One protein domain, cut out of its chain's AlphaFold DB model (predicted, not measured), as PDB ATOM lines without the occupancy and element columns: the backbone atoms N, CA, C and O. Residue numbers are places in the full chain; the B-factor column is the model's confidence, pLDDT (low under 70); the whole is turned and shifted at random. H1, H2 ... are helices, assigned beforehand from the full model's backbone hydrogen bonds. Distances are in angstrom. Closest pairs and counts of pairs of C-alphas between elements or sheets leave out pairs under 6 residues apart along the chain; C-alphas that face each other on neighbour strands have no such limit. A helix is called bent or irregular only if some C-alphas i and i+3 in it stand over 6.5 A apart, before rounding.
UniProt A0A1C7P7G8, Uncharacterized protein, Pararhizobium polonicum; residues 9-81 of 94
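This is residues 9 to 81 of the 94 residues of an uncharacterized protein of Pararhizobium polonicum (UniProt A0A1C7P7G8). A loose body of three short helices, H1, H2 and H3, whose centres make a triangle, has a thin tail that ends in a fourth helix, H4; residues 73 to 81, with H4 among them, stick out at one end and make much of the length. H1 packs steeply on H2, H3 stands across from H2 near H1, and the long stretch 33 to 49 loops out to one side between H2 and H3. The printed part has 73 residues with four named helices in the order H1, H2, H3, H4 and no named strand. The class is all helix, though under half of the residues, 36 of 73, are in named elements. The whole is loose, with a radius of gyration of the C-alphas of 14.3 A, and elongated, spanning 44 by 28 by 23 A.

H1 is residues 11 to 17, 9.9 A from first to last C-alpha, and begins at C-alpha 11 at (146.401, 160.218, 168.040). H2 is residues 22 to 32, 16.5 A long; it is irregular, but only just, with C-alphas 23 and 26 6.9 A apart. H3 is residues 50 to 60, 15.5 A long, and begins at C-alpha 50 at (156.295, 161.192, 167.138). H4 is residues 74 to 80, 9.7 A long, and ends at C-alpha 80 at (184.063, 164.208, 172.538).

H1 and H2 touch, and their closest C-alphas, those of Leu 15 and Ala 22, are 6.3 A apart. Their lines stand at a steep tilt of 69 degrees, only just short of about perpendicular, and they run opposite ways. H1 and H3 are close but not clearly touching; their closest C-alphas, those of Leu 14 and Tyr 50, are 7.0 A apart, and their lines are about perpendicular at 75 degrees. H2 and H3 are apart. H4 is apart from H1, H2 and H3. In H1 and H3 every O i to N i+4 pair is within hydrogen-bond range; in H4 it is 2 of 3, and in H2 3 of 7, beside 7 of 8 O i to N i+3 pairs.

The C-alphas farthest apart, those of Arg 23 and Leu 80, are 44.7 A apart. Residues 73 to 81, of which 74 to 80 belong to H4, stand free; the body without them has 64 residues, spans 31 by 27 by 21 A and has a radius of gyration of 12.0 A. The link from H1 to H2 is tight, with 4 residues. The links from H2 to H3, 17 residues, and from H3 to H4, 13 residues, are long. The printed part has no cut. The mean pLDDT of the printed part is 76.6, and confidence is low, under 70, at residues 64 to 81; H4 has a mean of 49.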
ATOM      1  N   VAL A   9     153.019 156.618 166.058       88.88
ATOM      2  CA  VAL A   9     151.954 156.612 167.065       88.88
ATOM      3  C   VAL A   9     150.643 157.095 166.459       88.88
ATOM      4  O   VAL A   9     150.634 157.937 165.558       88.88
ATOM      5  N   ASP A  10     149.541 156.544 166.951       90.62
ATOM      6  CA  ASP A  10     148.192 157.067 166.739       90.62
ATOM      7  C   ASP A  10     147.927 158.300 167.619       90.62
ATOM      8  O   ASP A  10     148.706 158.634 168.515       90.62
ATOM      9  N   ASP A  11     146.819 158.988 167.361       87.19
ATOM     10  CA  ASP A  11     146.401 160.218 168.040       87.19
ATOM     11  C   ASP A  11     146.246 160.021 169.552       87.19
ATOM     12  O   ASP A  11     146.664 160.871 170.342       87.19
ATOM     13  N   GLU A  12     145.689 158.886 169.980       87.00
ATOM     14  CA  GLU A  12     145.515 158.604 171.403       87.00
ATOM     15  C   GLU A  12     146.855 158.340 172.086       87.00
ATOM     16  O   GLU A  12     147.101 158.838 173.191       87.00
ATOM     17  N   GLU A  13     147.738 157.560 171.453       88.69
ATOM     18  CA  GLU A  13     149.087 157.318 171.961       88.69
ATOM     19  C   GLU A  13     149.925 158.610 171.976       88.69
ATOM     20  O   GLU A  13     150.657 158.858 172.941       88.69
ATOM     21  N   LEU A  14     149.768 159.479 170.976       87.69
ATOM     22  CA  LEU A  14     150.400 160.796 170.921       87.69
ATOM     23  C   LEU A  14     149.992 161.662 172.121       87.69
ATOM     24  O   LEU A  14     150.863 162.172 172.829       87.69
ATOM     25  N   LEU A  15     148.690 161.787 172.392       87.12
ATOM     26  CA  LEU A  15     148.181 162.564 173.530       87.12
ATOM     27  C   LEU A  15     148.681 162.003 174.863       87.12
ATOM     28  O   LEU A  15     149.150 162.763 175.713       87.12
ATOM     29  N   LYS A  16     148.674 160.672 175.022       86.94
ATOM     30  CA  LYS A  16     149.225 159.998 176.210       86.94
ATOM     31  C   LYS A  16     150.705 160.329 176.409       86.94
ATOM     32  O   LYS A  16     151.128 160.575 177.533       86.94
ATOM     33  N   ARG A  17     151.501 160.372 175.335       85.25
ATOM     34  CA  ARG A  17     152.937 160.705 175.406       85.25
ATOM     35  C   ARG A  17     153.217 162.170 175.689       85.25
ATOM     36  O   ARG A  17     154.227 162.474 176.316       85.25
ATOM     37  N   LEU A  18     152.347 163.060 175.231       83.62
ATOM     38  CA  LEU A  18     152.424 164.488 175.523       83.62
ATOM     39  C   LEU A  18     151.828 164.841 176.900       83.62
ATOM     40  O   LEU A  18     151.838 166.009 177.271       83.62
ATOM     41  N   ASN A  19     151.335 163.854 177.665       85.75
ATOM     42  CA  ASN A  19     150.580 164.056 178.909       85.75
ATOM     43  C   ASN A  19     149.389 165.017 178.732       85.75
ATOM     44  O   ASN A  19     149.044 165.783 179.632       85.75
ATOM     45  N   LEU A  20     148.751 164.967 177.564       84.19
ATOM     46  CA  LEU A  20     147.578 165.765 177.244       84.19
ATOM     47  C   LEU A  20     146.298 164.955 177.495       84.19
ATOM     48  O   LEU A  20     146.253 163.753 177.220       84.19
ATOM     49  N   PRO A  21     145.226 165.585 178.004       84.62
ATOM     50  CA  PRO A  21     143.953 164.902 178.186       84.62
ATOM     51  C   PRO A  21     143.328 164.523 176.836       84.62
ATOM     52  O   PRO A  21     143.296 165.333 175.913       84.62
ATOM     53  N   ALA A  22     142.745 163.323 176.750       80.25
ATOM     54  CA  ALA A  22     142.173 162.762 175.515       80.25
ATOM     55  C   ALA A  22     141.100 163.649 174.849       80.25
ATOM     56  O   ALA A  22     140.942 163.629 173.633       80.25
ATOM     57  N   ARG A  23     140.410 164.499 175.626       81.12
ATOM     58  CA  ARG A  23     139.453 165.498 175.111       81.12
ATOM     59  C   ARG A  23     140.069 166.503 174.127       81.12
ATOM     60  O   ARG A  23     139.338 167.153 173.393       81.12
ATOM     61  N   LEU A  24     141.397 166.630 174.119       80.06
ATOM     62  CA  LEU A  24     142.155 167.453 173.176       80.06
ATOM     63  C   LEU A  24     142.427 166.740 171.840       80.06
ATOM     64  O   LEU A  24     143.109 167.298 170.984       80.06
ATOM     65  N   GLY A  25     141.872 165.548 171.607       77.62
ATOM     66  CA  GLY A  25     141.934 164.898 170.294       77.62
ATOM     67  C   GLY A  25     141.358 165.772 169.181       77.62
ATOM     68  O   GLY A  25     141.984 165.917 168.139       77.62
ATOM     69  N   ALA A  26     140.248 166.471 169.431       75.94
ATOM     70  CA  ALA A  26     139.689 167.416 168.460       75.94
ATOM     71  C   ALA A  26     140.642 168.592 168.162       75.94
ATOM     72  O   ALA A  26     140.702 169.064 167.033       75.94
ATOM     73  N   SER A  27     141.445 169.032 169.140       78.50
ATOM     74  CA  SER A  27     142.465 170.066 168.910       78.50
ATOM     75  C   SER A  27     143.640 169.611 168.043       78.50
ATOM     76  O   SER A  27     144.327 170.471 167.501       78.50
ATOM     77  N   LEU A  28     143.854 168.302 167.842       81.38
ATOM     78  CA  LEU A  28     144.844 167.831 166.866       81.38
ATOM     79  C   LEU A  28     144.440 168.203 165.436       81.38
ATOM     80  O   LEU A  28     145.314 168.559 164.659       81.38
ATOM     81  N   GLN A  29     143.143 168.222 165.108       81.31
ATOM     82  CA  GLN A  29     142.675 168.646 163.779       81.31
ATOM     83  C   GLN A  29     143.019 170.115 163.504       81.31
ATOM     84  O   GLN A  29     143.502 170.449 162.428       81.31
ATOM     85  N   PHE A  30     142.879 170.984 164.508       83.38
ATOM     86  CA  PHE A  30     143.305 172.384 164.400       83.38
ATOM     87  C   PHE A  30     144.822 172.532 164.225       83.38
ATOM     88  O   PHE A  30     145.282 173.487 163.604       83.38
ATOM     89  N   LEU A  31     145.613 171.610 164.783       83.00
ATOM     90  CA  LEU A  31     147.058 171.579 164.563       83.00
ATOM     91  C   LEU A  31     147.403 171.044 163.169       83.00
ATOM     92  O   LEU A  31     148.338 171.545 162.566       83.00
ATOM     93  N   GLU A  32     146.634 170.107 162.614       84.94
ATOM     94  CA  GLU A  32     146.822 169.629 161.234       84.94
ATOM     95  C   GLU A  32     146.556 170.697 160.169       84.94
ATOM     96  O   GLU A  32     147.137 170.637 159.084       84.94
ATOM     97  N   GLU A  33     145.709 171.680 160.473       85.56
ATOM     98  CA  GLU A  33     145.497 172.853 159.617       85.56
ATOM     99  C   GLU A  33     146.688 173.823 159.638       85.56
ATOM    100  O   GLU A  33     146.826 174.651 158.734       85.56
ATOM    101  N   LYS A  34     147.568 173.735 160.646       85.75
ATOM    102  CA  LYS A  34     148.778 174.559 160.710       85.75
ATOM    103  C   LYS A  34     149.812 174.058 159.712       85.75
ATOM    104  O   LYS A  34     150.076 172.863 159.573       85.75
ATOM    105  N   GLU A  35     150.443 175.008 159.035       84.31
ATOM    106  CA  GLU A  35     151.483 174.705 158.065       84.31
ATOM    107  C   GLU A  35     152.658 173.971 158.732       84.31
ATOM    108  O   GLU A  35     153.141 174.344 159.802       84.31
ATOM    109  N   GLY A  36     153.101 172.882 158.103       84.12
ATOM    110  CA  GLY A  36     154.236 172.093 158.578       84.12
ATOM    111  C   GLY A  36     153.937 171.128 159.728       84.12
ATOM    112  O   GLY A  36     154.859 170.426 160.148       84.12
ATOM    113  N   PHE A  37     152.693 171.033 160.219       88.19
ATOM    114  CA  PHE A  37     152.355 170.006 161.205       88.19
ATOM    115  C   PHE A  37     152.473 168.598 160.583       88.19
ATOM    116  O   PHE A  37     151.963 168.371 159.478       88.19
ATOM    117  N   PRO A  38     153.136 167.632 161.251       88.62
ATOM    118  CA  PRO A  38     153.335 166.296 160.698       88.62
ATOM    119  C   PRO A  38     152.013 165.575 160.434       88.62
ATOM    120  O   PRO A  38     151.199 165.399 161.338       88.62
ATOM    121  N   LYS A  39     151.821 165.119 159.197       87.06
ATOM    122  CA  LYS A  39     150.631 164.372 158.777       87.06
ATOM    123  C   LYS A  39     150.806 162.871 159.022       87.06
ATOM    124  O   LYS A  39     151.940 162.392 159.083       87.06
ATOM    125  N   PRO A  40     149.708 162.120 159.187       86.75
ATOM    126  CA  PRO A  40     149.788 160.671 159.253       86.75
ATOM    127  C   PRO A  40     150.252 160.110 157.905       86.75
ATOM    128  O   PRO A  40     149.787 160.533 156.847       86.75
ATOM    129  N   GLU A  41     151.178 159.154 157.950       84.38
ATOM    130  CA  GLU A  41     151.675 158.473 156.754       84.38
ATOM    131  C   GLU A  41     150.903 157.171 156.531       84.38
ATOM    132  O   GLU A  41     150.796 156.324 157.427       84.38
ATOM    133  N   ALA A  42     150.370 156.999 155.318       82.69
ATOM    134  CA  ALA A  42     149.614 155.806 154.940       82.69
ATOM    135  C   ALA A  42     150.475 154.533 155.031       82.69
ATOM    136  O   ALA A  42     150.001 153.507 155.525       82.69
ATOM    137  N   ASP A  43     151.754 154.630 154.662       84.50
ATOM    138  CA  ASP A  43     152.706 153.511 154.645       84.50
ATOM    139  C   ASP A  43     152.995 152.937 156.042       84.50
ATOM    140  O   ASP A  43     153.326 151.761 156.185       84.50
ATOM    141  N   PHE A  44     152.800 153.738 157.096       81.12
ATOM    142  CA  PHE A  44     152.996 153.327 158.490       81.12
ATOM    143  C   PHE A  44     151.681 153.070 159.231       81.12
ATOM    144  O   PHE A  44     151.621 153.125 160.463       81.12
ATOM    145  N   GLY A  45     150.619 152.754 158.484       81.94
ATOM    146  CA  GLY A  45     149.313 152.416 159.045       81.94
ATOM    147  C   GLY A  45     148.551 153.635 159.553       81.94
ATOM    148  O   GLY A  45     147.907 153.552 160.597       81.94
ATOM    149  N   ASN A  46     148.645 154.758 158.833       85.75
ATOM    150  CA  ASN A  46     147.995 156.027 159.168       85.75
ATOM    151  C   ASN A  46     148.441 156.593 160.530       85.75
ATOM    152  O   ASN A  46     147.647 157.146 161.289       85.75
ATOM    153  N   LYS A  47     149.727 156.416 160.853       88.50
ATOM    154  CA  LYS A  47     150.345 156.867 162.107       88.50
ATOM    155  C   LYS A  47     151.229 158.079 161.870       88.50
ATOM    156  O   LYS A  47     151.788 158.252 160.789       88.50
ATOM    157  N   ARG A  48     151.401 158.896 162.910       90.56
ATOM    158  CA  ARG A  48     152.284 160.068 162.879       90.56
ATOM    159  C   ARG A  48     153.638 159.741 163.485       90.56
ATOM    160  O   ARG A  48     153.742 159.012 164.475       90.56
ATOM    161  N   TYR A  49     154.681 160.321 162.905       90.62
ATOM    162  CA  TYR A  49     156.030 160.209 163.435       90.62
ATOM    163  C   TYR A  49     156.187 161.107 164.671       90.62
ATOM    164  O   TYR A  49     156.247 162.333 164.574       90.62
ATOM    165  N   TYR A  50     156.252 160.491 165.852       88.81
ATOM    166  CA  TYR A  50     156.295 161.192 167.138       88.81
ATOM    167  C   TYR A  50     157.440 162.219 167.247       88.81
ATOM    168  O   TYR A  50     157.175 163.340 167.687       88.81
ATOM    169  N   PRO A  51     158.688 161.914 166.829       88.75
ATOM    170  CA  PRO A  51     159.776 162.884 166.924       88.75
ATOM    171  C   PRO A  51     159.547 164.148 166.089       88.75
ATOM    172  O   PRO A  51     159.914 165.229 166.538       88.75
ATOM    173  N   ALA A  52     158.895 164.044 164.924       89.00
ATOM    174  CA  ALA A  52     158.560 165.223 164.123       89.00
ATOM    175  C   ALA A  52     157.517 166.103 164.820       89.00
ATOM    176  O   ALA A  52     157.651 167.322 164.812       89.00
ATOM    177  N   VAL A  53     156.512 165.501 165.470       88.50
ATOM    178  CA  VAL A  53     155.488 166.266 166.206       88.50
ATOM    179  C   VAL A  53     156.123 167.026 167.364       88.50
ATOM    180  O   VAL A  53     155.829 168.198 167.577       88.50
ATOM    181  N   VAL A  54     157.035 166.377 168.091       86.75
ATOM    182  CA  VAL A  54     157.782 167.020 169.176       86.75
ATOM    183  C   VAL A  54     158.635 168.174 168.655       86.75
ATOM    184  O   VAL A  54     158.564 169.260 169.219       86.75
ATOM    185  N   ALA A  55     159.388 167.963 167.572       85.19
ATOM    186  CA  ALA A  55     160.232 168.996 166.981       85.19
ATOM    187  C   ALA A  55     159.417 170.201 166.480       85.19
ATOM    188  O   ALA A  55     159.823 171.342 166.687       85.19
ATOM    189  N   TRP A  56     158.252 169.956 165.872       87.88
ATOM    190  CA  TRP A  56     157.345 171.017 165.437       87.88
ATOM    191  C   TRP A  56     156.792 171.811 166.626       87.88
ATOM    192  O   TRP A  56     156.876 173.035 166.633       87.88
ATOM    193  N   LEU A  57     156.315 171.130 167.677       87.06
ATOM    194  CA  LEU A  57     155.839 171.793 168.899       87.06
ATOM    195  C   LEU A  57     156.954 172.607 169.568       87.06
ATOM    196  O   LEU A  57     156.727 173.715 170.046       87.06
ATOM    197  N   ASP A  58     158.171 172.078 169.592       84.69
ATOM    198  CA  ASP A  58     159.318 172.782 170.155       84.69
ATOM    199  C   ASP A  58     159.696 174.032 169.356       84.69
ATOM    200  O   ASP A  58     160.094 175.033 169.954       84.69
ATOM    201  N   ALA A  59     159.559 173.998 168.029       83.94
ATOM    202  CA  ALA A  59     159.764 175.160 167.173       83.94
ATOM    203  C   ALA A  59     158.664 176.215 167.377       83.94
ATOM    204  O   ALA A  59     158.982 177.383 167.590       83.94
ATOM    205  N   GLU A  60     157.394 175.797 167.393       86.00
ATOM    206  CA  GLU A  60     156.229 176.686 167.521       86.00
ATOM    207  C   GLU A  60     156.218 177.440 168.863       86.00
ATOM    208  O   GLU A  60     155.907 178.628 168.921       86.00
ATOM    209  N   PHE A  61     156.607 176.772 169.956       83.31
ATOM    210  CA  PHE A  61     156.610 177.356 171.303       83.31
ATOM    211  C   PHE A  61     157.986 177.871 171.762       83.31
ATOM    212  O   PHE A  61     158.141 178.252 172.925       83.31
ATOM    213  N   GLY A  62     159.000 177.883 170.886       77.44
ATOM    214  CA  GLY A  62     160.349 178.368 171.213       77.44
ATOM    215  C   GLY A  62     161.087 177.525 172.266       77.44
ATOM    216  O   GLY A  62     161.951 178.030 172.984       77.44
ATOM    217  N   LEU A  63     160.739 176.241 172.389       71.94
ATOM    218  CA  LEU A  63     161.319 175.286 173.340       71.94
ATOM    219  C   LEU A  63     162.439 174.426 172.739       71.94
ATOM    220  O   LEU A  63     163.060 173.653 173.471       71.94
ATOM    221  N   ALA A  64     162.731 174.577 171.444       64.44
ATOM    222  CA  ALA A  64     163.758 173.807 170.735       64.44
ATOM    223  C   ALA A  64     165.149 173.877 171.390       64.44
ATOM    224  O   ALA A  64     165.874 172.887 171.391       64.44
ATOM    225  N   ASP A  65     165.491 175.005 172.016       59.00
ATOM    226  CA  ASP A  65     166.783 175.214 172.685       59.00
ATOM    227  C   ASP A  65     166.849 174.601 174.102       59.00
ATOM    228  O   ASP A  65     167.909 174.482 174.707       59.00
ATOM    229  N   ARG A  66     165.704 174.184 174.667       59.03
ATOM    230  CA  ARG A  66     165.616 173.667 176.046       59.03
ATOM    231  C   ARG A  66     165.600 172.143 176.149       59.03
ATOM    232  O   ARG A  66     165.605 171.624 177.267       59.03
ATOM    233  N   ARG A  67     165.552 171.404 175.033       55.72
ATOM    234  CA  ARG A  67     165.519 169.932 175.067       55.72
ATOM    235  C   ARG A  67     166.905 169.334 174.807       55.72
ATOM    236  O   ARG A  67     167.427 169.492 173.708       55.72
ATOM    237  N   PRO A  68     167.453 168.524 175.736       54.09
ATOM    238  CA  PRO A  68     168.736 167.847 175.526       54.09
ATOM    239  C   PRO A  68     168.684 166.799 174.405       54.09
ATOM    240  O   PRO A  68     169.720 166.351 173.954       54.09
ATOM    241  N   TYR A  69     167.495 166.408 173.934       53.00
ATOM    242  CA  TYR A  69     167.331 165.391 172.889       53.00
ATOM    243  C   TYR A  69     167.458 165.932 171.451       53.00
ATOM    244  O   TYR A  69     167.533 165.136 170.520       53.00
ATOM    245  N   PHE A  70     167.470 167.260 171.267       47.66
ATOM    246  CA  PHE A  70     167.614 167.931 169.963       47.66
ATOM    247  C   PHE A  70     168.581 169.125 170.007       47.66
ATOM    248  O   PHE A  70     168.646 169.905 169.053       47.66
ATOM    249  N   ALA A  71     169.334 169.280 171.100       49.09
ATOM    250  CA  ALA A  71     170.364 170.301 171.199       49.09
ATOM    251  C   ALA A  71     171.383 170.086 170.069       49.09
ATOM    252  O   ALA A  71     171.943 169.000 169.918       49.09
ATOM    253  N   LYS A  72     171.622 171.120 169.256       46.78
ATOM    254  CA  LYS A  72     172.597 171.083 168.152       46.78
ATOM    255  C   LYS A  72     174.011 170.701 168.619       46.78
ATOM    256  O   LYS A  72     174.783 170.183 167.816       46.78
ATOM    257  N   ASP A  73     174.310 170.869 169.907       46.72
ATOM    258  CA  ASP A  73     175.568 170.464 170.544       46.72
ATOM    259  C   ASP A  73     175.789 168.940 170.617       46.72
ATOM    260  O   ASP A  73     176.928 168.490 170.766       46.72
ATOM    261  N   ASP A  74     174.753 168.107 170.474       48.47
ATOM    262  CA  ASP A  74     174.891 166.657 170.695       48.47
ATOM    263  C   ASP A  74     175.623 165.917 169.558       48.47
ATOM    264  O   ASP A  74     176.198 164.849 169.780       48.47
ATOM    265  N   ILE A  75     175.703 166.492 168.350       49.97
ATOM    266  CA  ILE A  75     176.504 165.904 167.259       49.97
ATOM    267  C   ILE A  75     178.008 166.076 167.532       49.97
ATOM    268  O   ILE A  75     178.795 165.160 167.272       49.97
ATOM    269  N   GLU A  76     178.427 167.222 168.075       47.19
ATOM    270  CA  GLU A  76     179.826 167.457 168.455       47.19
ATOM    271  C   GLU A  76     180.182 166.780 169.783       47.19
ATOM    272  O   GLU A  76     181.261 166.192 169.905       47.19
ATOM    273  N   SER A  77     179.254 166.741 170.741       46.50
ATOM    274  CA  SER A  77     179.464 166.095 172.041       46.50
ATOM    275  C   SER A  77     179.628 164.567 171.931       46.50
ATOM    276  O   SER A  77     180.457 163.975 172.632       46.50
ATOM    277  N   TYR A  78     178.957 163.911 170.970       46.75
ATOM    278  CA  TYR A  78     179.138 162.470 170.716       46.75
ATOM    279  C   TYR A  78     180.549 162.114 170.208       46.75
ATOM    280  O   TYR A  78     181.030 161.000 170.431       46.75
ATOM    281  N   LYS A  79     181.253 163.059 169.565       54.25
ATOM    282  CA  LYS A  79     182.668 162.889 169.186       54.25
ATOM    283  C   LYS A  79     183.623 163.102 170.367       54.25
ATOM    284  O   LYS A  79     184.718 162.541 170.353       54.25
ATOM    285  N   LEU A  80     183.221 163.870 171.384       48.47
ATOM    286  CA  LEU A  80     184.063 164.208 172.538       48.47
ATOM    287  C   LEU A  80     184.106 163.101 173.609       48.47
ATOM    288  O   LEU A  80     185.108 162.964 174.312       48.47
ATOM    289  N   TYR A  81     183.061 162.273 173.712       51.66
ATOM    290  CA  TYR A  81     183.006 161.141 174.642       51.66
ATOM    291  C   TYR A  81     182.945 159.795 173.910       51.66
ATOM    292  O   TYR A  81     181.874 159.192 173.802       51.66
TER     293      TYR A  81